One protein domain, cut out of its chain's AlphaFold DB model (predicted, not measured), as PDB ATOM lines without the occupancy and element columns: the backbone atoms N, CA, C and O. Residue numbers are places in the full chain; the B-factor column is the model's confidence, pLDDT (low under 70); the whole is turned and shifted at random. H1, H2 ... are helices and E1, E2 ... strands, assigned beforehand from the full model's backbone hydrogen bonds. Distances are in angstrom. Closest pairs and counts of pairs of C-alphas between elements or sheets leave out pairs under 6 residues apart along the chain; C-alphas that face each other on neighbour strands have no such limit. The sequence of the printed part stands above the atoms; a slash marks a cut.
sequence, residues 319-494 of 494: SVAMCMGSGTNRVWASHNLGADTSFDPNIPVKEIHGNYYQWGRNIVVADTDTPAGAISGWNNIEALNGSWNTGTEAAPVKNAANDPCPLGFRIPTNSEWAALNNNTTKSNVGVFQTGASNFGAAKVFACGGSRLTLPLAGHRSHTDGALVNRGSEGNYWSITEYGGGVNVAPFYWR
ATOM      1  N   SER A 319     241.032 281.730 429.748       81.94
ATOM      2  CA  SER A 319     242.052 282.529 430.402       81.94
ATOM      3  C   SER A 319     243.018 281.664 431.192       81.94
ATOM      4  O   SER A 319     242.637 280.603 431.683       81.94
ATOM      5  N   VAL A 320     244.239 282.151 431.375       85.88
ATOM      6  CA  VAL A 320     245.283 281.490 432.156       85.88
ATOM      7  C   VAL A 320     245.988 282.502 433.057       85.88
ATOM      8  O   VAL A 320     246.330 283.603 432.628       85.88
ATOM      9  N   ALA A 321     246.194 282.148 434.324       89.75
ATOM     10  CA  ALA A 321     247.009 282.948 435.231       89.75
ATOM     11  C   ALA A 321     248.493 282.662 434.966       89.75
ATOM     12  O   ALA A 321     248.936 281.522 435.080       89.75
ATOM     13  N   MET A 322     249.259 283.693 434.620       91.38
ATOM     14  CA  MET A 322     250.692 283.590 434.346       91.38
ATOM     15  C   MET A 322     251.500 284.394 435.354       91.38
ATOM     16  O   MET A 322     251.061 285.441 435.837       91.38
ATOM     17  N   CYS A 323     252.695 283.896 435.643       92.12
ATOM     18  CA  CYS A 323     253.621 284.494 436.590       92.12
ATOM     19  C   CYS A 323     254.218 285.794 436.054       92.12
ATOM     20  O   CYS A 323     254.682 285.857 434.917       92.12
ATOM     21  N   MET A 324     254.227 286.817 436.908       91.62
ATOM     22  CA  MET A 324     254.697 288.170 436.590       91.62
ATOM     23  C   MET A 324     255.909 288.591 437.438       91.62
ATOM     24  O   MET A 324     256.406 289.706 437.292       91.62
ATOM     25  N   GLY A 325     256.401 287.700 438.306       89.44
ATOM     26  CA  GLY A 325     257.506 287.951 439.235       89.44
ATOM     27  C   GLY A 325     257.038 288.347 440.637       89.44
ATOM     28  O   GLY A 325     255.871 288.675 440.853       89.44
ATOM     29  N   SER A 326     257.943 288.266 441.617       84.75
ATOM     30  CA  SER A 326     257.691 288.638 443.026       84.75
ATOM     31  C   SER A 326     256.460 287.964 443.658       84.75
ATOM     32  O   SER A 326     255.762 288.571 444.464       84.75
ATOM     33  N   GLY A 327     256.158 286.721 443.260       82.00
ATOM     34  CA  GLY A 327     254.982 285.981 443.737       82.00
ATOM     35  C   GLY A 327     253.636 286.497 443.206       82.00
ATOM     36  O   GLY A 327     252.594 286.110 443.723       82.00
ATOM     37  N   THR A 328     253.641 287.367 442.192       88.00
ATOM     38  CA  THR A 328     252.423 287.914 441.580       88.00
ATOM     39  C   THR A 328     252.073 287.203 440.273       88.00
ATOM     40  O   THR A 328     252.956 286.860 439.483       88.00
ATOM     41  N   ASN A 329     250.771 287.031 440.030       88.75
ATOM     42  CA  ASN A 329     250.218 286.476 438.794       88.75
ATOM     43  C   ASN A 329     249.278 287.491 438.129       88.75
ATOM     44  O   ASN A 329     248.627 288.279 438.814       88.75
ATOM     45  N   ARG A 330     249.162 287.441 436.799       88.62
ATOM     46  CA  ARG A 330     248.101 288.129 436.046       88.62
ATOM     47  C   ARG A 330     247.343 287.154 435.168       88.62
ATOM     48  O   ARG A 330     247.906 286.170 434.700       88.62
ATOM     49  N   VAL A 331     246.061 287.434 434.963       87.94
ATOM     50  CA  VAL A 331     245.187 286.644 434.095       87.94
ATOM     51  C   VAL A 331     245.348 287.128 432.658       87.94
ATOM     52  O   VAL A 331     245.166 288.309 432.372       87.94
ATOM     53  N   TRP A 332     245.685 286.203 431.769       91.19
ATOM     54  CA  TRP A 332     245.820 286.406 430.332       91.19
ATOM     55  C   TRP A 332     244.670 285.720 429.612       91.19
ATOM     56  O   TRP A 332     244.223 284.662 430.053       91.19
ATOM     57  N   ALA A 333     244.206 286.290 428.503       88.81
ATOM     58  CA  ALA A 333     243.359 285.544 427.580       88.81
ATOM     59  C   ALA A 333     244.181 284.386 426.999       88.81
ATOM     60  O   ALA A 333     245.357 284.559 426.677       88.81
ATOM     61  N   SER A 334     243.584 283.201 426.906       88.88
ATOM     62  CA  SER A 334     244.276 282.015 426.388       88.88
ATOM     63  C   SER A 334     244.333 281.973 424.861       88.88
ATOM     64  O   SER A 334     245.148 281.247 424.308       88.88
ATOM     65  N   HIS A 335     243.490 282.763 424.194       88.94
ATOM     66  CA  HIS A 335     243.392 282.839 422.743       88.94
ATOM     67  C   HIS A 335     243.618 284.264 422.249       88.94
ATOM     68  O   HIS A 335     243.286 285.240 422.932       88.94
ATOM     69  N   ASN A 336     244.112 284.375 421.017       91.69
ATOM     70  CA  ASN A 336     244.137 285.646 420.310       91.69
ATOM     71  C   ASN A 336     242.711 286.147 420.070       91.69
ATOM     72  O   ASN A 336     241.776 285.376 419.852       91.69
ATOM     73  N   LEU A 337     242.530 287.465 420.088       90.06
ATOM     74  CA  LEU A 337     241.217 288.054 419.876       90.06
ATOM     75  C   LEU A 337     240.695 287.732 418.466       90.06
ATOM     76  O   LEU A 337     241.354 288.041 417.477       90.06
ATOM     77  N   GLY A 338     239.492 287.159 418.381       87.75
ATOM     78  CA  GLY A 338     238.884 286.713 417.121       87.75
ATOM     79  C   GLY A 338     239.194 285.262 416.737       87.75
ATOM     80  O   GLY A 338     238.772 284.828 415.674       87.75
ATOM     81  N   ALA A 339     239.923 284.521 417.575       90.12
ATOM     82  CA  ALA A 339     240.114 283.082 417.420       90.12
ATOM     83  C   ALA A 339     238.854 282.276 417.780       90.12
ATOM     84  O   ALA A 339     238.031 282.721 418.586       90.12
ATOM     85  N   ASP A 340     238.754 281.060 417.241       86.19
ATOM     86  CA  ASP A 340     237.748 280.081 417.651       86.19
ATOM     87  C   ASP A 340     238.166 279.440 418.980       86.19
ATOM     88  O   ASP A 340     239.090 278.627 419.052       86.19
ATOM     89  N   THR A 341     237.471 279.814 420.052       82.25
ATOM     90  CA  THR A 341     237.778 279.358 421.410       82.25
ATOM     91  C   THR A 341     237.385 277.907 421.674       82.25
ATOM     92  O   THR A 341     237.643 277.419 422.769       82.25
ATOM     93  N   SER A 342     236.747 277.204 420.729       79.31
ATOM     94  CA  SER A 342     236.437 275.773 420.875       79.31
ATOM     95  C   SER A 342     237.662 274.863 420.709       79.31
ATOM     96  O   SER A 342     237.611 273.692 421.090       79.31
ATOM     97  N   PHE A 343     238.772 275.395 420.188       83.50
ATOM     98  CA  PHE A 343     240.035 274.678 420.017       83.50
ATOM     99  C   PHE A 343     240.935 274.808 421.258       83.50
ATOM    100  O   PHE A 343     240.784 275.724 422.063       83.50
ATOM    101  N   ASP A 344     241.874 273.869 421.446       83.19
ATOM    102  CA  ASP A 344     242.854 273.968 422.540       83.19
ATOM    103  C   ASP A 344     243.829 275.127 422.241       83.19
ATOM    104  O   ASP A 344     244.549 275.062 421.237       83.19
ATOM    105  N   PRO A 345     243.928 276.149 423.116       87.25
ATOM    106  CA  PRO A 345     244.799 277.307 422.901       87.25
ATOM    107  C   PRO A 345     246.285 276.945 422.824       87.25
ATOM    108  O   PRO A 345     247.109 277.758 422.414       87.25
ATOM    109  N   ASN A 346     246.658 275.738 423.247       89.06
ATOM    110  CA  ASN A 346     248.033 275.270 423.267       89.06
ATOM    111  C   ASN A 346     248.421 274.368 422.097       89.06
ATOM    112  O   ASN A 346     249.560 273.891 422.052       89.06
ATOM    113  N   ILE A 347     247.495 274.109 421.177       91.19
ATOM    114  CA  ILE A 347     247.767 273.356 419.957       91.19
ATOM    115  C   ILE A 347     247.718 274.355 418.797       91.19
ATOM    116  O   ILE A 347     246.634 274.783 418.414       91.19
ATOM    117  N   PRO A 348     248.871 274.768 418.237       91.31
ATOM    118  CA  PRO A 348     248.899 275.750 417.161       91.31
ATOM    119  C   PRO A 348     248.245 275.204 415.894       91.31
ATOM    120  O   PRO A 348     248.793 274.353 415.195       91.31
ATOM    121  N   VAL A 349     247.056 275.731 415.615       94.62
ATOM    122  CA  VAL A 349     246.239 275.485 414.425       94.62
ATOM    123  C   VAL A 349     245.709 276.814 413.903       94.62
ATOM    124  O   VAL A 349     245.765 277.825 414.601       94.62
ATOM    125  N   LYS A 350     245.202 276.839 412.669       95.44
ATOM    126  CA  LYS A 350     244.740 278.072 412.013       95.44
ATOM    127  C   LYS A 350     243.703 278.819 412.858       95.44
ATOM    128  O   LYS A 350     243.753 280.041 412.966       95.44
ATOM    129  N   GLU A 351     242.810 278.072 413.485       93.44
ATOM    130  CA  GLU A 351     241.634 278.537 414.211       93.44
ATOM    131  C   GLU A 351     241.990 279.384 415.444       93.44
ATOM    132  O   GLU A 351     241.210 280.254 415.834       93.44
ATOM    133  N   ILE A 352     243.194 279.214 416.009       90.94
ATOM    134  CA  ILE A 352     243.614 279.929 417.223       90.94
ATOM    135  C   ILE A 352     244.428 281.214 416.973       90.94
ATOM    136  O   ILE A 352     244.799 281.902 417.924       90.94
ATOM    137  N   HIS A 353     244.735 281.565 415.716       92.50
ATOM    138  CA  HIS A 353     245.598 282.725 415.399       92.50
ATOM    139  C   HIS A 353     244.887 284.078 415.538       92.50
ATOM    140  O   HIS A 353     245.556 285.081 415.795       92.50
ATOM    141  N   GLY A 354     243.559 284.106 415.434       93.25
ATOM    142  CA  GLY A 354     242.736 285.303 415.617       93.25
ATOM    143  C   GLY A 354     242.874 286.367 414.522       93.25
ATOM    144  O   GLY A 354     243.351 286.108 413.415       93.25
ATOM    145  N   ASN A 355     242.415 287.577 414.844       94.06
ATOM    146  CA  ASN A 355     242.325 288.713 413.930       94.06
ATOM    147  C   ASN A 355     243.542 289.643 414.030       94.06
ATOM    148  O   ASN A 355     244.164 289.789 415.083       94.06
ATOM    149  N   TYR A 356     243.823 290.358 412.942       93.56
ATOM    150  CA  TYR A 356     244.804 291.436 412.894       93.56
ATOM    151  C   TYR A 356     244.122 292.787 413.108       93.56
ATOM    152  O   TYR A 356     243.101 293.104 412.495       93.56
ATOM    153  N   TYR A 357     244.759 293.611 413.933       92.31
ATOM    154  CA  TYR A 357     244.356 294.981 414.238       92.31
ATOM    155  C   TYR A 357     245.524 295.915 413.935       92.31
ATOM    156  O   TYR A 357     246.683 295.515 414.057       92.31
ATOM    157  N   GLN A 358     245.239 297.157 413.560       90.31
ATOM    158  CA  GLN A 358     246.255 298.208 413.525       90.31
ATOM    159  C   GLN A 358     246.379 298.860 414.900       90.31
ATOM    160  O   GLN A 358     245.389 298.953 415.630       90.31
ATOM    161  N   TRP A 359     247.581 299.334 415.234       89.81
ATOM    162  CA  TRP A 359     247.821 299.993 416.514       89.81
ATOM    163  C   TRP A 359     246.837 301.145 416.755       89.81
ATOM    164  O   TRP A 359     246.558 301.938 415.854       89.81
ATOM    165  N   GLY A 360     246.297 301.215 417.970       87.62
ATOM    166  CA  GLY A 360     245.374 302.265 418.394       87.62
ATOM    167  C   GLY A 360     243.964 302.187 417.792       87.62
ATOM    168  O   GLY A 360     243.238 303.179 417.843       87.62
ATOM    169  N   ARG A 361     243.564 301.052 417.203       88.88
ATOM    170  CA  ARG A 361     242.244 300.861 416.576       88.88
ATOM    171  C   ARG A 361     241.567 299.581 417.062       88.88
ATOM    172  O   ARG A 361     242.244 298.618 417.411       88.88
ATOM    173  N   ASN A 362     240.233 299.556 417.037       89.44
ATOM    174  CA  ASN A 362     239.422 298.380 417.381       89.44
ATOM    175  C   ASN A 362     238.788 297.672 416.174       89.44
ATOM    176  O   ASN A 362     238.078 296.684 416.345       89.44
ATOM    177  N   ILE A 363     239.027 298.169 414.962       90.69
ATOM    178  CA  ILE A 363     238.493 297.574 413.738       90.69
ATOM    179  C   ILE A 363     239.443 296.471 413.264       90.69
ATOM    180  O   ILE A 363     240.654 296.685 413.163       90.69
ATOM    181  N   VAL A 364     238.880 295.300 412.962       93.31
ATOM    182  CA  VAL A 364     239.596 294.182 412.335       93.31
ATOM    183  C   VAL A 364     240.016 294.588 410.924       93.31
ATOM    184  O   VAL A 364     239.176 295.002 410.130       93.31
ATOM    185  N   VAL A 365     241.305 294.458 410.607       93.69
ATOM    186  CA  VAL A 365     241.847 294.815 409.281       93.69
ATOM    187  C   VAL A 365     242.226 293.609 408.428       93.69
ATOM    188  O   VAL A 365     242.377 293.741 407.217       93.69
ATOM    189  N   ALA A 366     242.404 292.446 409.051       94.38
ATOM    190  CA  ALA A 366     242.619 291.165 408.391       94.38
ATOM    191  C   ALA A 366     242.355 290.029 409.387       94.38
ATOM    192  O   ALA A 366     242.341 290.240 410.598       94.38
ATOM    193  N   ASP A 367     242.245 288.813 408.879       93.75
ATOM    194  CA  ASP A 367     242.131 287.571 409.640       93.75
ATOM    195  C   ASP A 367     243.059 286.489 409.048       93.75
ATOM    196  O   ASP A 367     243.974 286.772 408.255       93.75
ATOM    197  N   THR A 368     242.871 285.241 409.473       92.31
ATOM    198  CA  THR A 368     243.670 284.093 409.023       92.31
ATOM    199  C   THR A 368     243.395 283.696 407.572       92.31
ATOM    200  O   THR A 368     244.284 283.115 406.943       92.31
ATOM    201  N   ASP A 369     242.229 284.063 407.036       94.62
ATOM    202  CA  ASP A 369     241.773 283.789 405.669       94.62
ATOM    203  C   ASP A 369     242.096 284.916 404.679       94.62
ATOM    204  O   ASP A 369     242.114 284.710 403.464       94.62
ATOM    205  N   THR A 370     242.427 286.103 405.185       95.81
ATOM    206  CA  THR A 370     242.830 287.243 404.365       95.81
ATOM    207  C   THR A 370     244.113 286.915 403.578       95.81
ATOM    208  O   THR A 370     245.134 286.577 404.199       95.81
ATOM    209  N   PRO A 371     244.126 287.070 402.236       96.31
ATOM    210  CA  PRO A 371     245.284 286.761 401.397       96.31
ATOM    211  C   PRO A 371     246.590 287.421 401.859       96.31
ATOM    212  O   PRO A 371     246.594 288.477 402.493       96.31
ATOM    213  N   ALA A 372     247.727 286.801 401.529       96.19
ATOM    214  CA  ALA A 372     249.041 287.271 401.974       96.19
ATOM    215  C   ALA A 372     249.520 288.566 401.285       96.19
ATOM    216  O   ALA A 372     250.423 289.221 401.797       96.19
ATOM    217  N   GLY A 373     248.941 288.928 400.136       96.44
ATOM    218  CA  GLY A 373     249.301 290.139 399.392       96.44
ATOM    219  C   GLY A 373     248.838 291.442 400.054       96.44
ATOM    220  O   GLY A 373     248.204 291.427 401.109       96.44
ATOM    221  N   ALA A 374     249.156 292.563 399.403       96.75
ATOM    222  CA  ALA A 374     248.736 293.899 399.821       96.75
ATOM    223  C   ALA A 374     247.205 294.027 399.910       96.75
ATOM    224  O   ALA A 374     246.467 293.456 399.101       96.75
ATOM    225  N   ILE A 375     246.735 294.812 400.877       96.31
ATOM    226  CA  ILE A 375     245.318 295.055 401.145       96.31
ATOM    227  C   ILE A 375     244.928 296.401 400.527       96.31
ATOM    228  O   ILE A 375     245.512 297.442 400.824       96.31
ATOM    229  N   SER A 376     243.922 296.395 399.653       95.75
ATOM    230  CA  SER A 376     243.423 297.629 399.035       95.75
ATOM    231  C   SER A 376     242.799 298.556 400.083       95.75
ATOM    232  O   SER A 376     242.049 298.103 400.944       95.75
ATOM    233  N   GLY A 377     243.104 299.855 400.010       92.69
ATOM    234  CA  GLY A 377     242.612 300.840 400.978       92.69
ATOM    235  C   GLY A 377     243.295 300.777 402.349       92.69
ATOM    236  O   GLY A 377     242.732 301.273 403.324       92.69
ATOM    237  N   TRP A 378     244.486 300.171 402.440       93.62
ATOM    238  CA  TRP A 378     245.245 300.094 403.687       93.62
ATOM    239  C   TRP A 378     245.483 301.478 404.306       93.62
ATOM    240  O   TRP A 378     245.968 302.401 403.650       93.62
ATOM    241  N   ASN A 379     245.141 301.624 405.588       89.44
ATOM    242  CA  ASN A 379     245.276 302.887 406.303       89.44
ATOM    243  C   ASN A 379     246.706 303.059 406.831       89.44
ATOM    244  O   ASN A 379     247.085 302.421 407.813       89.44
ATOM    245  N   ASN A 380     247.475 303.948 406.209       86.50
ATOM    246  CA  ASN A 380     248.851 304.278 406.589       86.50
ATOM    247  C   ASN A 380     248.965 305.493 407.528       86.50
ATOM    248  O   ASN A 380     250.070 305.914 407.857       86.50
ATOM    249  N   ILE A 381     247.845 306.068 407.967       86.62
ATOM    250  CA  ILE A 381     247.847 307.160 408.940       86.62
ATOM    251  C   ILE A 381     248.105 306.551 410.318       86.62
ATOM    252  O   ILE A 381     247.476 305.557 410.688       86.62
ATOM    253  N   GLU A 382     249.012 307.130 411.098       84.56
ATOM    254  CA  GLU A 382     249.260 306.688 412.471       84.56
ATOM    255  C   GLU A 382     248.084 307.053 413.388       84.56
ATOM    256  O   GLU A 382     247.450 308.100 413.242       84.56
ATOM    257  N   ALA A 383     247.741 306.158 414.314       85.56
ATOM    258  CA  ALA A 383     246.746 306.462 415.333       85.56
ATOM    259  C   ALA A 383     247.362 307.353 416.419       85.56
ATOM    260  O   ALA A 383     248.561 307.287 416.684       85.56
ATOM    261  N   LEU A 384     246.532 308.177 417.058       88.62
ATOM    262  CA  LEU A 384     246.991 309.074 418.112       88.62
ATOM    263  C   LEU A 384     247.417 308.305 419.365       88.62
ATOM    264  O   LEU A 384     246.869 307.255 419.710       88.62
ATOM    265  N   ASN A 385     248.349 308.901 420.094       85.44
ATOM    266  CA  ASN A 385     248.660 308.526 421.462       85.44
ATOM    267  C   ASN A 385     247.390 308.571 422.338       85.44
ATOM    268  O   ASN A 385     246.479 309.368 422.111       85.44
ATOM    269  N   GLY A 386     247.298 307.667 423.307       86.31
ATOM    270  CA  GLY A 386     246.143 307.472 424.177       86.31
ATOM    271  C   GLY A 386     245.040 306.611 423.564       86.31
ATOM    272  O   GLY A 386     244.009 306.364 424.201       86.31
ATOM    273  N   SER A 387     245.231 306.126 422.331       90.62
ATOM    274  CA  SER A 387     244.199 305.371 421.625       90.62
ATOM    275  C   SER A 387     243.759 304.125 422.384       90.62
ATOM    276  O   SER A 387     242.566 303.943 422.549       90.62
ATOM    277  N   TRP A 388     244.662 303.295 422.909       91.00
ATOM    278  CA  TRP A 388     244.267 302.105 423.685       91.00
ATOM    279  C   TRP A 388     244.308 302.290 425.205       91.00
ATOM    280  O   TRP A 388     243.637 301.554 425.930       91.00
ATOM    281  N   ASN A 389     245.044 303.289 425.693       92.31
ATOM    282  CA  ASN A 389     245.266 303.527 427.116       92.31
ATOM    283  C   ASN A 389     244.998 304.987 427.470       92.31
ATOM    284  O   ASN A 389     245.713 305.865 427.009       92.31
ATOM    285  N   THR A 390     244.007 305.250 428.317       93.81
ATOM    286  CA  THR A 390     243.777 306.595 428.878       93.81
ATOM    287  C   THR A 390     244.562 306.840 430.171       93.81
ATOM    288  O   THR A 390     244.506 307.937 430.725       93.81
ATOM    289  N   GLY A 391     245.262 305.818 430.672       91.44
ATOM    290  CA  GLY A 391     246.123 305.869 431.850       91.44
ATOM    291  C   GLY A 391     247.604 305.978 431.488       91.44
ATOM    292  O   GLY A 391     247.984 306.648 430.534       91.44
ATOM    293  N   THR A 392     248.460 305.308 432.262       90.00
ATOM    294  CA  THR A 392     249.916 305.270 432.034       90.00
ATOM    295  C   THR A 392     250.409 303.841 431.825       90.00
ATOM    296  O   THR A 392     249.652 302.888 431.990       90.00
ATOM    297  N   GLU A 393     251.682 303.665 431.476       86.56
ATOM    298  CA  GLU A 393     252.324 302.342 431.397       86.56
ATOM    299  C   GLU A 393     252.295 301.598 432.747       86.56
ATOM    300  O   GLU A 393     252.042 300.399 432.802       86.56
ATOM    301  N   ALA A 394     252.514 302.311 433.857       89.31
ATOM    302  CA  ALA A 394     252.511 301.723 435.198       89.31
ATOM    303  C   ALA A 394     251.093 301.528 435.766       89.31
ATOM    304  O   ALA A 394     250.854 300.606 436.547       89.31
ATOM    305  N   ALA A 395     250.150 302.389 435.373       91.94
ATOM    306  CA  ALA A 395     248.751 302.353 435.791       91.94
ATOM    307  C   ALA A 395     247.826 302.420 434.562       91.94
ATOM    308  O   ALA A 395     247.227 303.464 434.285       91.94
ATOM    309  N   PRO A 396     247.739 301.326 433.789       92.12
ATOM    310  CA  PRO A 396     247.013 301.320 432.528       92.12
ATOM    311  C   PRO A 396     245.501 301.298 432.735       92.12
ATOM    312  O   PRO A 396     244.973 300.505 433.518       92.12
ATOM    313  N   VAL A 397     244.799 302.143 431.980       94.00
ATOM    314  CA  VAL A 397     243.341 302.276 431.974       94.00
ATOM    315  C   VAL A 397     242.843 302.031 430.554       94.00
ATOM    316  O   VAL A 397     243.195 302.754 429.625       94.00
ATOM    317  N   LYS A 398     242.023 300.992 430.381       90.38
ATOM    318  CA  LYS A 398     241.481 300.595 429.076       90.38
ATOM    319  C   LYS A 398     240.668 301.735 428.456       90.38
ATOM    320  O   LYS A 398     239.674 302.170 429.040       90.38
ATOM    321  N   ASN A 399     241.016 302.140 427.236       93.88
ATOM    322  CA  ASN A 399     240.157 302.997 426.427       93.88
ATOM    323  C   ASN A 399     239.091 302.149 425.716       93.88
ATOM    324  O   ASN A 399     239.332 301.613 424.637       93.88
ATOM    325  N   ALA A 400     237.899 302.024 426.305       88.50
ATOM    326  CA  ALA A 400     236.832 301.179 425.755       88.50
ATOM    327  C   ALA A 400     236.350 301.593 424.348       88.50
ATOM    328  O   ALA A 400     235.716 300.789 423.672       88.50
ATOM    329  N   ALA A 401     236.651 302.817 423.891       91.69
ATOM    330  CA  ALA A 401     236.283 303.269 422.550       91.69
ATOM    331  C   ALA A 401     237.147 302.646 421.441       91.69
ATOM    332  O   ALA A 401     236.686 302.536 420.310       91.69
ATOM    333  N   ASN A 402     238.380 302.244 421.758       90.19
ATOM    334  CA  ASN A 402     239.411 301.909 420.771       90.19
ATOM    335  C   ASN A 402     240.193 300.627 421.104       90.19
ATOM    336  O   ASN A 402     240.788 300.049 420.198       90.19
ATOM    337  N   ASP A 403     240.239 300.181 422.365       88.75
ATOM    338  CA  ASP A 403     240.841 298.900 422.758       88.75
ATOM    339  C   ASP A 403     239.886 297.752 422.364       88.75
ATOM    340  O   ASP A 403     238.768 297.691 422.887       88.75
ATOM    341  N   PRO A 404     240.297 296.843 421.460       89.44
ATOM    342  CA  PRO A 404     239.429 295.800 420.921       89.44
ATOM    343  C   PRO A 404     239.153 294.647 421.894       89.44
ATOM    344  O   PRO A 404     238.277 293.827 421.626       89.44
ATOM    345  N   CYS A 405     239.884 294.524 423.007       86.25
ATOM    346  CA  CYS A 405     239.712 293.390 423.909       86.25
ATOM    347  C   CYS A 405     238.314 293.397 424.568       86.25
ATOM    348  O   CYS A 405     237.751 294.466 424.822       86.25
ATOM    349  N   PRO A 406     237.749 292.228 424.908       81.69
ATOM    350  CA  PRO A 406     236.457 292.143 425.582       81.69
ATOM    351  C   PRO A 406     236.506 292.712 427.010       81.69
ATOM    352  O   PRO A 406     237.572 293.019 427.552       81.69
ATOM    353  N   LEU A 407     235.331 292.842 427.635       76.19
ATOM    354  CA  LEU A 407     235.212 293.259 429.033       76.19
ATOM    355  C   LEU A 407     236.079 292.367 429.941       76.19
ATOM    356  O   LEU A 407     236.111 291.150 429.782       76.19
ATOM    357  N   GLY A 408     236.789 292.982 430.888       78.75
ATOM    358  CA  GLY A 408     237.725 292.288 431.782       78.75
ATOM    359  C   GLY A 408     239.140 292.116 431.219       78.75
ATOM    360  O   GLY A 408     240.055 291.830 431.986       78.75
ATOM    361  N   PHE A 409     239.351 292.373 429.924       86.38
ATOM    362  CA  PHE A 409     240.663 292.314 429.282       86.38
ATOM    363  C   PHE A 409     241.039 293.648 428.638       86.38
ATOM    364  O   PHE A 409     240.191 294.449 428.237       86.38
ATOM    365  N   ARG A 410     242.344 293.873 428.505       92.19
ATOM    366  CA  ARG A 410     242.932 294.974 427.737       92.19
ATOM    367  C   ARG A 410     244.192 294.493 427.042       92.19
ATOM    368  O   ARG A 410     244.762 293.476 427.446       92.19
ATOM    369  N   ILE A 411     244.653 295.259 426.065       91.38
ATOM    370  CA  ILE A 411     245.961 295.008 425.467       91.38
ATOM    371  C   ILE A 411     247.050 295.188 426.562       91.38
ATOM    372  O   ILE A 411     246.948 296.100 427.398       91.38
ATOM    373  N   PRO A 412     248.071 294.312 426.634       93.38
ATOM    374  CA  PRO A 412     249.119 294.407 427.650       93.38
ATOM    375  C   PRO A 412     250.042 295.619 427.471       93.38
ATOM    376  O   PRO A 412     250.236 296.146 426.376       93.38
ATOM    377  N   THR A 413     250.656 296.041 428.566       90.69
ATOM    378  CA  THR A 413     251.767 297.007 428.586       90.69
ATOM    379  C   THR A 413     253.084 296.327 428.205       90.69
ATOM    380  O   THR A 413     253.216 295.105 428.332       90.69
ATOM    381  N   ASN A 414     254.087 297.092 427.774       87.12
ATOM    382  CA  ASN A 414     255.429 296.563 427.520       87.12
ATOM    383  C   ASN A 414     256.036 295.959 428.794       87.12
ATOM    384  O   ASN A 414     256.685 294.913 428.750       87.12
ATOM    385  N   SER A 415     255.763 296.581 429.941       89.25
ATOM    386  CA  SER A 415     256.185 296.102 431.260       89.25
ATOM    387  C   SER A 415     255.584 294.732 431.598       89.25
ATOM    388  O   SER A 415     256.271 293.871 432.144       89.25
ATOM    389  N   GLU A 416     254.323 294.485 431.232       91.31
ATOM    390  CA  GLU A 416     253.672 293.181 431.411       91.31
ATOM    391  C   GLU A 416     254.214 292.114 430.459       91.31
ATOM    392  O   GLU A 416     254.461 290.990 430.892       91.31
ATOM    393  N   TRP A 417     254.456 292.454 429.189       91.50
ATOM    394  CA  TRP A 417     255.111 291.536 428.253       91.50
ATOM    395  C   TRP A 417     256.513 291.139 428.734       91.50
ATOM    396  O   TRP A 417     256.865 289.957 428.731       91.50
ATOM    397  N   ALA A 418     257.298 292.111 429.209       91.06
ATOM    398  CA  ALA A 418     258.619 291.866 429.777       91.06
ATOM    399  C   ALA A 418     258.546 290.988 431.036       91.06
ATOM    400  O   ALA A 418     259.318 290.037 431.173       91.06
ATOM    401  N   ALA A 419     257.597 291.264 431.932       92.50
ATOM    402  CA  ALA A 419     257.383 290.478 433.140       92.50
ATOM    403  C   ALA A 419     256.999 289.022 432.830       92.50
ATOM    404  O   ALA A 419     257.618 288.117 433.392       92.50
ATOM    405  N   LEU A 420     256.067 288.783 431.899       93.75
ATOM    406  CA  LEU A 420     255.720 287.439 431.426       93.75
ATOM    407  C   LEU A 420     256.964 286.716 430.893       93.75
ATOM    408  O   LEU A 420     257.263 285.597 431.304       93.75
ATOM    409  N   ASN A 421     257.727 287.360 430.006       91.81
ATOM    410  CA  ASN A 421     258.904 286.752 429.384       91.81
ATOM    411  C   ASN A 421     260.031 286.434 430.381       91.81
ATOM    412  O   ASN A 421     260.753 285.449 430.194       91.81
ATOM    413  N   ASN A 422     260.219 287.270 431.401       93.50
ATOM    414  CA  ASN A 422     261.315 287.124 432.359       93.50
ATOM    415  C   ASN A 422     260.996 286.135 433.486       93.50
ATOM    416  O   ASN A 422     261.921 285.578 434.069       93.50
ATOM    417  N   ASN A 423     259.714 285.898 433.779       94.38
ATOM    418  CA  ASN A 423     259.275 285.098 434.927       94.38
ATOM    419  C   ASN A 423     258.596 283.774 434.536       94.38
ATOM    420  O   ASN A 423     257.869 283.189 435.337       94.38
ATOM    421  N   THR A 424     258.816 283.292 433.311       93.81
ATOM    422  CA  THR A 424     258.266 282.022 432.818       93.81
ATOM    423  C   THR A 424     259.321 281.202 432.076       93.81
ATOM    424  O   THR A 424     260.279 281.733 431.504       93.81
ATOM    425  N   THR A 425     259.131 279.884 432.057       95.19
ATOM    426  CA  THR A 425     259.922 278.965 431.235       95.19
ATOM    427  C   THR A 425     259.406 279.002 429.803       95.19
ATOM    428  O   THR A 425     258.200 279.017 429.576       95.19
ATOM    429  N   LYS A 426     260.312 279.008 428.824       93.56
ATOM    430  CA  LYS A 426     259.977 279.220 427.410       93.56
ATOM    431  C   LYS A 426     260.334 278.006 426.566       93.56
ATOM    432  O   LYS A 426     261.457 277.519 426.647       93.56
ATOM    433  N   SER A 427     259.430 277.583 425.691       94.69
ATOM    434  CA  SER A 427     259.682 276.551 424.678       94.69
ATOM    435  C   SER A 427     259.046 276.921 423.332       94.69
ATOM    436  O   SER A 427     258.356 277.936 423.217       94.69
ATOM    437  N   ASN A 428     259.353 276.144 422.294       94.25
ATOM    438  CA  ASN A 428     258.846 276.328 420.934       94.25
ATOM    439  C   ASN A 428     257.999 275.114 420.539       94.25
ATOM    440  O   ASN A 428     258.326 273.990 420.919       94.25
ATOM    441  N   VAL A 429     256.958 275.342 419.741       93.81
ATOM    442  CA  VAL A 429     256.157 274.293 419.096       93.81
ATOM    443  C   VAL A 429     256.121 274.570 417.597       93.81
ATOM    444  O   VAL A 429     255.981 275.722 417.194       93.81
ATOM    445  N   GLY A 430     256.248 273.521 416.785       93.88
ATOM    446  CA  GLY A 430     256.203 273.611 415.325       93.88
ATOM    447  C   GLY A 430     257.500 274.076 414.666       93.88
ATOM    448  O   GLY A 430     258.552 274.173 415.296       93.88
ATOM    449  N   VAL A 431     257.416 274.336 413.359       93.25
ATOM    450  CA  VAL A 431     258.559 274.716 412.515       93.25
ATOM    451  C   VAL A 431     258.604 276.231 412.362       93.25
ATOM    452  O   VAL A 431     257.691 276.824 411.791       93.25
ATOM    453  N   PHE A 432     259.680 276.849 412.852       95.31
ATOM    454  CA  PHE A 432     259.870 278.299 412.824       95.31
ATOM    455  C   PHE A 432     260.402 278.733 411.456       95.31
ATOM    456  O   PHE A 432     261.600 278.918 411.258       95.31
ATOM    457  N   GLN A 433     259.498 278.846 410.489       95.19
ATOM    458  CA  GLN A 433     259.813 279.213 409.114       95.19
ATOM    459  C   GLN A 433     258.710 280.101 408.546       95.19
ATOM    460  O   GLN A 433     257.523 279.822 408.722       95.19
ATOM    461  N   THR A 434     259.107 281.144 407.814       95.12
ATOM    462  CA  THR A 434     258.161 282.032 407.138       95.12
ATOM    463  C   THR A 434     257.356 281.268 406.084       95.12
ATOM    464  O   THR A 434     257.922 280.695 405.152       95.12
ATOM    465  N   GLY A 435     256.031 281.304 406.208       94.88
ATOM    466  CA  GLY A 435     255.095 280.733 405.246       94.88
ATOM    467  C   GLY A 435     253.659 281.170 405.528       94.88
ATOM    468  O   GLY A 435     253.173 281.056 406.650       94.88
ATOM    469  N   ALA A 436     252.943 281.643 404.502       93.62
ATOM    470  CA  ALA A 436     251.571 282.141 404.650       93.62
ATOM    471  C   ALA A 436     250.571 281.073 405.145       93.62
ATOM    472  O   ALA A 436     249.561 281.416 405.757       93.62
ATOM    473  N   SER A 437     250.864 279.792 404.917       94.44
ATOM    474  CA  SER A 437     250.089 278.640 405.395       94.44
ATOM    475  C   SER A 437     250.651 278.000 406.674       94.44
ATOM    476  O   SER A 437     250.111 276.998 407.138       94.44
ATOM    477  N   ASN A 438     251.729 278.540 407.256       95.56
ATOM    478  CA  ASN A 438     252.350 277.969 408.448       95.56
ATOM    479  C   ASN A 438     251.622 278.421 409.724       95.56
ATOM    480  O   ASN A 438     251.993 279.408 410.356       95.56
ATOM    481  N   PHE A 439     250.583 277.677 410.107       96.31
ATOM    482  CA  PHE A 439     249.828 277.906 411.345       96.31
ATOM    483  C   PHE A 439     250.318 277.072 412.536       96.31
ATOM    484  O   PHE A 439     249.861 277.286 413.657       96.31
ATOM    485  N   GLY A 440     251.252 276.144 412.306       96.12
ATOM    486  CA  GLY A 440     251.695 275.167 413.302       96.12
ATOM    487  C   GLY A 440     252.779 275.662 414.257       96.12
ATOM    488  O   GLY A 440     253.193 274.905 415.131       96.12
ATOM    489  N   ALA A 441     253.271 276.892 414.092       95.69
ATOM    490  CA  ALA A 441     254.401 277.418 414.849       95.69
ATOM    491  C   ALA A 441     253.953 278.378 415.968       95.69
ATOM    492  O   ALA A 441     253.172 279.302 415.729       95.69
ATOM    493  N   ALA A 442     254.451 278.178 417.192       96.12
ATOM    494  CA  ALA A 442     254.099 278.988 418.360       96.12
ATOM    495  C   ALA A 442     255.211 279.048 419.416       96.12
ATOM    496  O   ALA A 442     256.052 278.150 419.532       96.12
ATOM    497  N   LYS A 443     255.164 280.100 420.240       94.44
ATOM    498  CA  LYS A 443     255.962 280.228 421.461       94.44
ATOM    499  C   LYS A 443     255.128 279.827 422.670       94.44
ATOM    500  O   LYS A 443     253.998 280.271 422.817       94.44
ATOM    501  N   VAL A 444     255.705 279.030 423.559       94.62
ATOM    502  CA  VAL A 444     255.042 278.570 424.779       94.62
ATOM    503  C   VAL A 444     255.725 279.187 425.992       94.62
ATOM    504  O   VAL A 444     256.941 279.074 426.137       94.62
ATOM    505  N   PHE A 445     254.936 279.803 426.869       94.62
ATOM    506  CA  PHE A 445     255.340 280.295 428.184       94.62
ATOM    507  C   PHE A 445     254.694 279.409 429.251       94.62
ATOM    508  O   PHE A 445     253.486 279.187 429.221       94.62
ATOM    509  N   ALA A 446     255.480 278.898 430.194       92.56
ATOM    510  CA  ALA A 446     255.022 277.997 431.248       92.56
ATOM    511  C   ALA A 446     255.402 278.523 432.637       92.56
ATOM    512  O   ALA A 446     256.521 278.997 432.846       92.56
ATOM    513  N   CYS A 447     254.480 278.412 433.594       86.00
ATOM    514  CA  CYS A 447     254.742 278.657 435.009       86.00
ATOM    515  C   CYS A 447     253.977 277.657 435.882       86.00
ATOM    516  O   CYS A 447     252.747 277.665 435.905       86.00
ATOM    517  N   GLY A 448     254.695 276.789 436.601       85.12
ATOM    518  CA  GLY A 448     254.071 275.677 437.323       85.12
ATOM    519  C   GLY A 448     253.262 274.791 436.369       85.12
ATOM    520  O   GLY A 448     253.786 274.349 435.349       85.12
ATOM    521  N   GLY A 449     251.983 274.564 436.684       79.50
ATOM    522  CA  GLY A 449     251.041 273.846 435.813       79.50
ATOM    523  C   GLY A 449     250.351 274.711 434.747       79.50
ATOM    524  O   GLY A 449     249.595 274.181 433.938       79.50
ATOM    525  N   SER A 450     250.578 276.027 434.733       85.31
ATOM    526  CA  SER A 450     249.931 276.963 433.806       85.31
ATOM    527  C   SER A 450     250.767 277.180 432.545       85.31
ATOM    528  O   SER A 450     251.998 277.252 432.600       85.31
ATOM    529  N   ARG A 451     250.092 277.317 431.398       89.06
ATOM    530  CA  ARG A 451     250.720 277.485 430.083       89.06
ATOM    531  C   ARG A 451     249.969 278.512 429.236       89.06
ATOM    532  O   ARG A 451     248.750 278.438 429.129       89.06
ATOM    533  N   LEU A 452     250.710 279.431 428.620       92.31
ATOM    534  CA  LEU A 452     250.222 280.382 427.622       92.31
ATOM    535  C   LEU A 452     250.982 280.152 426.315       92.31
ATOM    536  O   LEU A 452     252.210 280.263 426.277       92.31
ATOM    537  N   THR A 453     250.255 279.832 425.250       93.12
ATOM    538  CA  THR A 453     250.824 279.569 423.927       93.12
ATOM    539  C   THR A 453     250.454 280.711 422.994       93.12
ATOM    540  O   THR A 453     249.284 281.029 422.833       93.12
ATOM    541  N   LEU A 454     251.460 281.344 422.397       95.06
ATOM    542  CA  LEU A 454     251.307 282.466 421.478       95.06
ATOM    543  C   LEU A 454     251.675 282.015 420.058       95.06
ATOM    544  O   LEU A 454     252.860 281.781 419.786       95.06
ATOM    545  N   PRO A 455     250.697 281.891 419.143       95.50
ATOM    546  CA  PRO A 455     250.969 281.580 417.746       95.50
ATOM    547  C   PRO A 455     251.903 282.595 417.075       95.50
ATOM    548  O   PRO A 455     251.834 283.800 417.330       95.50
ATOM    549  N   LEU A 456     252.766 282.125 416.176       95.25
ATOM    550  CA  LEU A 456     253.614 282.979 415.338       95.25
ATOM    551  C   LEU A 456     252.805 283.480 414.136       95.25
ATOM    552  O   LEU A 456     253.013 283.065 412.996       95.25
ATOM    553  N   ALA A 457     251.832 284.352 414.399       92.38
ATOM    554  CA  ALA A 457     250.887 284.828 413.391       92.38
ATOM    555  C   ALA A 457     251.516 285.767 412.339       92.38
ATOM    556  O   ALA A 457     250.872 286.078 411.334       92.38
ATOM    557  N   GLY A 458     252.762 286.215 412.520       93.31
ATOM    558  CA  GLY A 458     253.361 287.268 411.702       93.31
ATOM    559  C   GLY A 458     252.721 288.632 411.967       93.31
ATOM    560  O   GLY A 458     252.132 288.861 413.022       93.31
ATOM    561  N   HIS A 459     252.834 289.550 411.012       92.19
ATOM    562  CA  HIS A 459     252.162 290.853 411.054       92.19
ATOM    563  C   HIS A 459     251.739 291.315 409.657       92.19
ATOM    564  O   HIS A 459     252.117 290.723 408.647       92.19
ATOM    565  N   ARG A 460     250.945 292.388 409.604       93.00
ATOM    566  CA  ARG A 460     250.583 293.087 408.367       93.00
ATOM    567  C   ARG A 460     251.472 294.324 408.224       93.00
ATOM    568  O   ARG A 460     251.563 295.117 409.158       93.00
ATOM    569  N   SER A 461     252.142 294.453 407.083       91.06
ATOM    570  CA  SER A 461     253.049 295.555 406.745       91.06
ATOM    571  C   SER A 461     252.371 296.912 406.939       91.06
ATOM    572  O   SER A 461     251.236 297.116 406.510       91.06
ATOM    573  N   HIS A 462     253.074 297.869 407.549       86.44
ATOM    574  CA  HIS A 462     252.556 299.230 407.718       86.44
ATOM    575  C   HIS A 462     252.301 299.930 406.372       86.44
ATOM    576  O   HIS A 462     251.385 300.741 406.278       86.44
ATOM    577  N   THR A 463     253.072 299.599 405.331       89.75
ATOM    578  CA  THR A 463     253.017 300.306 404.042       89.75
ATOM    579  C   THR A 463     251.786 299.949 403.213       89.75
ATOM    580  O   THR A 463     251.171 300.836 402.626       89.75
ATOM    581  N   ASP A 464     251.411 298.671 403.178       93.25
ATOM    582  CA  ASP A 464     250.426 298.140 402.230       93.25
ATOM    583  C   ASP A 464     249.562 296.993 402.788       93.25
ATOM    584  O   ASP A 464     248.717 296.451 402.077       93.25
ATOM    585  N   GLY A 465     249.764 296.588 404.044       92.56
ATOM    586  CA  GLY A 465     249.021 295.495 404.666       92.56
ATOM    587  C   GLY A 465     249.407 294.090 404.196       92.56
ATOM    588  O   GLY A 465     248.719 293.132 404.550       92.56
ATOM    589  N   ALA A 466     250.493 293.915 403.436       96.19
ATOM    590  CA  ALA A 466     250.967 292.579 403.069       96.19
ATOM    591  C   ALA A 466     251.340 291.750 404.314       96.19
ATOM    592  O   ALA A 466     251.838 292.287 405.306       96.19
ATOM    593  N   LEU A 467     251.079 290.439 404.290       95.88
ATOM    594  CA  LEU A 467     251.441 289.528 405.380       95.88
ATOM    595  C   LEU A 467     252.952 289.285 405.392       95.88
ATOM    596  O   LEU A 467     253.534 288.880 404.387       95.88
ATOM    597  N   VAL A 468     253.563 289.440 406.561       94.31
ATOM    598  CA  VAL A 468     255.003 289.288 406.768       94.31
ATOM    599  C   VAL A 468     255.259 288.313 407.922       94.31
ATOM    600  O   VAL A 468     254.595 288.367 408.956       94.31
ATOM    601  N   ASN A 469     256.225 287.406 407.738       93.88
ATOM    602  CA  ASN A 469     256.800 286.538 408.780       93.88
ATOM    603  C   ASN A 469     255.828 285.615 409.551       93.88
ATOM    604  O   ASN A 469     256.129 285.184 410.666       93.88
ATOM    605  N   ARG A 470     254.670 285.247 408.978       94.25
ATOM    606  CA  ARG A 470     253.826 284.189 409.570       94.25
ATOM    607  C   ARG A 470     254.613 282.880 409.652       94.25
ATOM    608  O   ARG A 470     255.253 282.489 408.678       94.25
ATOM    609  N   GLY A 471     254.561 282.222 410.804       93.38
ATOM    610  CA  GLY A 471     255.283 280.987 411.093       93.38
ATOM    611  C   GLY A 471     256.707 281.184 411.617       93.38
ATOM    612  O   GLY A 471     257.289 280.226 412.114       93.38
ATOM    613  N   SER A 472     257.270 282.396 411.551       92.62
ATOM    614  CA  SER A 472     258.610 282.715 412.072       92.62
ATOM    615  C   SER A 472     258.597 283.767 413.181       92.62
ATOM    616  O   SER A 472     259.416 283.678 414.093       92.62
ATOM    617  N   GLU A 473     257.647 284.708 413.173       88.62
ATOM    618  CA  GLU A 473     257.544 285.773 414.176       88.62
ATOM    619  C   GLU A 473     256.139 285.891 414.785       88.62
ATOM    620  O   GLU A 473     255.118 285.728 414.115       88.62
ATOM    621  N   GLY A 474     256.087 286.228 416.075       85.00
ATOM    622  CA  GLY A 474     254.864 286.556 416.807       85.00
ATOM    623  C   GLY A 474     254.896 288.023 417.206       85.00
ATOM    624  O   GLY A 474     255.517 288.369 418.207       85.00
ATOM    625  N   ASN A 475     254.256 288.879 416.412       85.75
ATOM    626  CA  ASN A 475     254.231 290.321 416.642       85.75
ATOM    627  C   ASN A 475     252.933 290.689 417.372       85.75
ATOM    628  O   ASN A 475     251.867 290.758 416.764       85.75
ATOM    629  N   TYR A 476     253.031 290.884 418.688       89.62
ATOM    630  CA  TYR A 476     251.897 291.192 419.559       89.62
ATOM    631  C   TYR A 476     251.908 292.657 419.978       89.62
ATOM    632  O   TYR A 476     252.952 293.221 420.301       89.62
ATOM    633  N   TRP A 477     250.727 293.270 419.989       90.38
ATOM    634  CA  TRP A 477     250.580 294.675 420.330       90.38
ATOM    635  C   TRP A 477     250.807 294.962 421.816       90.38
ATOM    636  O   TRP A 477     250.517 294.143 422.693       90.38
ATOM    637  N   SER A 478     251.260 296.186 422.082       89.44
ATOM    638  CA  SER A 478     251.219 296.794 423.403       89.44
ATOM    639  C   SER A 478     250.485 298.130 423.365       89.44
ATOM    640  O   SER A 478     250.473 298.813 422.339       89.44
ATOM    641  N   ILE A 479     249.883 298.509 424.491       84.69
ATOM    642  CA  ILE A 479     249.288 299.836 424.676       84.69
ATOM    643  C   ILE A 479     250.316 300.961 424.846       84.69
ATOM    644  O   ILE A 479     249.925 302.125 424.856       84.69
ATOM    645  N   THR A 480     251.602 300.643 425.009       77.69
ATOM    646  CA  THR A 480     252.669 301.640 425.141       77.69
ATOM    647  C   THR A 480     252.908 302.360 423.807       77.69
ATOM    648  O   THR A 480     253.098 301.721 422.773       77.69
ATOM    649  N   GLU A 481     252.901 303.692 423.831       75.75
ATOM    650  CA  GLU A 481     253.014 304.563 422.652       75.75
ATOM    651  C   GLU A 481     254.435 304.629 422.063       75.75
ATOM    652  O   GLU A 481     255.441 304.392 422.743       75.75
ATOM    653  N   TYR A 482     254.529 305.012 420.785       58.19
ATOM    654  CA  TYR A 482     255.805 305.157 420.087       58.19
ATOM    655  C   TYR A 482     256.585 306.388 420.594       58.19
ATOM    656  O   TYR A 482     256.046 307.486 420.702       58.19
ATOM    657  N   GLY A 483     257.859 306.180 420.946       46.88
ATOM    658  CA  GLY A 483     258.711 307.091 421.735       46.88
ATOM    659  C   GLY A 483     259.258 306.434 423.012       46.88
ATOM    660  O   GLY A 483     260.340 306.775 423.481       46.88
ATOM    661  N   GLY A 484     258.558 305.405 423.500       34.12
ATOM    662  CA  GLY A 484     259.016 304.420 424.485       34.12
ATOM    663  C   GLY A 484     258.851 302.995 423.955       34.12
ATOM    664  O   GLY A 484     258.549 302.075 424.713       34.12
ATOM    665  N   GLY A 485     258.985 302.837 422.633       32.34
ATOM    666  CA  GLY A 485     258.836 301.569 421.943       32.34
ATOM    667  C   GLY A 485     259.880 300.583 422.436       32.34
ATOM    668  O   GLY A 485     260.989 300.512 421.911       32.34
ATOM    669  N   VAL A 486     259.500 299.749 423.398       32.59
ATOM    670  CA  VAL A 486     259.980 298.384 423.358       32.59
ATOM    671  C   VAL A 486     259.318 297.850 422.096       32.59
ATOM    672  O   VAL A 486     258.138 297.511 422.078       32.59
ATOM    673  N   ASN A 487     260.094 297.778 421.015       32.53
ATOM    674  CA  ASN A 487     260.039 296.537 420.277       32.53
ATOM    675  C   ASN A 487     260.154 295.477 421.381       32.53
ATOM    676  O   ASN A 487     261.247 295.284 421.919       32.53
ATOM    677  N   VAL A 488     259.069 294.793 421.761       35.56
ATOM    678  CA  VAL A 488     259.282 293.367 422.006       35.56
ATOM    679  C   VAL A 488     259.867 292.980 420.671       35.56
ATOM    680  O   VAL A 488     259.147 293.098 419.682       35.56
ATOM    681  N   ALA A 489     261.202 292.856 420.618       25.84
ATOM    682  CA  ALA A 489     261.942 292.758 419.373       25.84
ATOM    683  C   ALA A 489     261.091 291.899 418.433       25.84
ATOM    684  O   ALA A 489     260.579 290.889 418.941       25.84
ATOM    685  N   PRO A 490     260.901 292.227 417.133       28.30
ATOM    686  CA  PRO A 490     260.675 291.138 416.178       28.30
ATOM    687  C   PRO A 490     261.584 290.025 416.664       28.30
ATOM    688  O   PRO A 490     262.751 290.339 416.901       28.30
ATOM    689  N   PHE A 491     261.004 288.895 417.093       31.03
ATOM    690  CA  PHE A 491     261.662 287.902 417.944       31.03
ATOM    691  C   PHE A 491     262.900 287.382 417.192       31.03
ATOM    692  O   PHE A 491     262.885 286.316 416.596       31.03
ATOM    693  N   TYR A 492     263.975 288.161 417.203       22.97
ATOM    694  CA  TYR A 492     265.258 287.907 416.604       22.97
ATOM    695  C   TYR A 492     266.052 287.359 417.762       22.97
ATOM    696  O   TYR A 492     266.643 288.095 418.553       22.97
ATOM    697  N   TRP A 493     266.021 286.044 417.894       27.42
ATOM    698  CA  TRP A 493     267.186 285.404 418.464       27.42
ATOM    699  C   TRP A 493     268.223 285.274 417.351       27.42
ATOM    700  O   TRP A 493     267.880 285.032 416.193       27.42
ATOM    701  N   ARG A 494     269.477 285.514 417.730       25.16
ATOM    702  CA  ARG A 494     270.641 285.026 416.991       25.16
ATOM    703  C   ARG A 494     270.551 283.526 416.752       25.16
ATOM    704  O   ARG A 494     269.996 282.838 417.641       25.16
TER     705      ARG A 494
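What this domain is: This is residues 319 to 494 of the 494 residues of the protein "Fib_succ_major domain-containing protein" of Chryseobacterium nematophagum (UniProt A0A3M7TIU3). This domain has little regular structure: long loops make most of a rounded body, and a small sheet, E4 E5 E6, gathers at one side with the hairpin E1 and E2 and the helix H1. The 176 printed residues, 42 in named elements, run E1 E2 E3 H1 E4 E5 E6, class mixed. The sheet is a meander, each strand the antiparallel neighbour of the one before. The whole is compact, radius of gyration of the C-alphas 15.6 A, spans 47 by 38 by 36 A.

How they stand to each other: Inner strand E5, residues 442 to 447, is antiparallel to edge strands E4, 425 to 429 (N 427 and O 444, 2.9 A), and E6, 450 to 455 (N 445 and O 452, 2.8 A). E1, 319 to 325, and E2, 328 to 333, form a hairpin, with N 322 and O 330 2.8 A apart. The closest C-alphas of E1 and E6 are Met 322 and Ser 450, 6.7 A. H1, 414 to 422, has every O i to N i+4 pair within hydrogen-bond range and only grazes the sheet E4 E5 E6; its closest C-alphas to E1 are Ala 419 and Met 324, 4.9 A. E3, 364 to 366, pairs with no named strand.

Where its parts are: E1 begins at (242.052, 282.529, 430.402) and measures 18.6 A; E6 ends at (250.969, 281.580, 417.746).

The domain as a whole: The printed part has no cut. Long links are E2 to E3, E3 to H1 and E4 to E5. Residues 482 to 494 have pLDDT under 70.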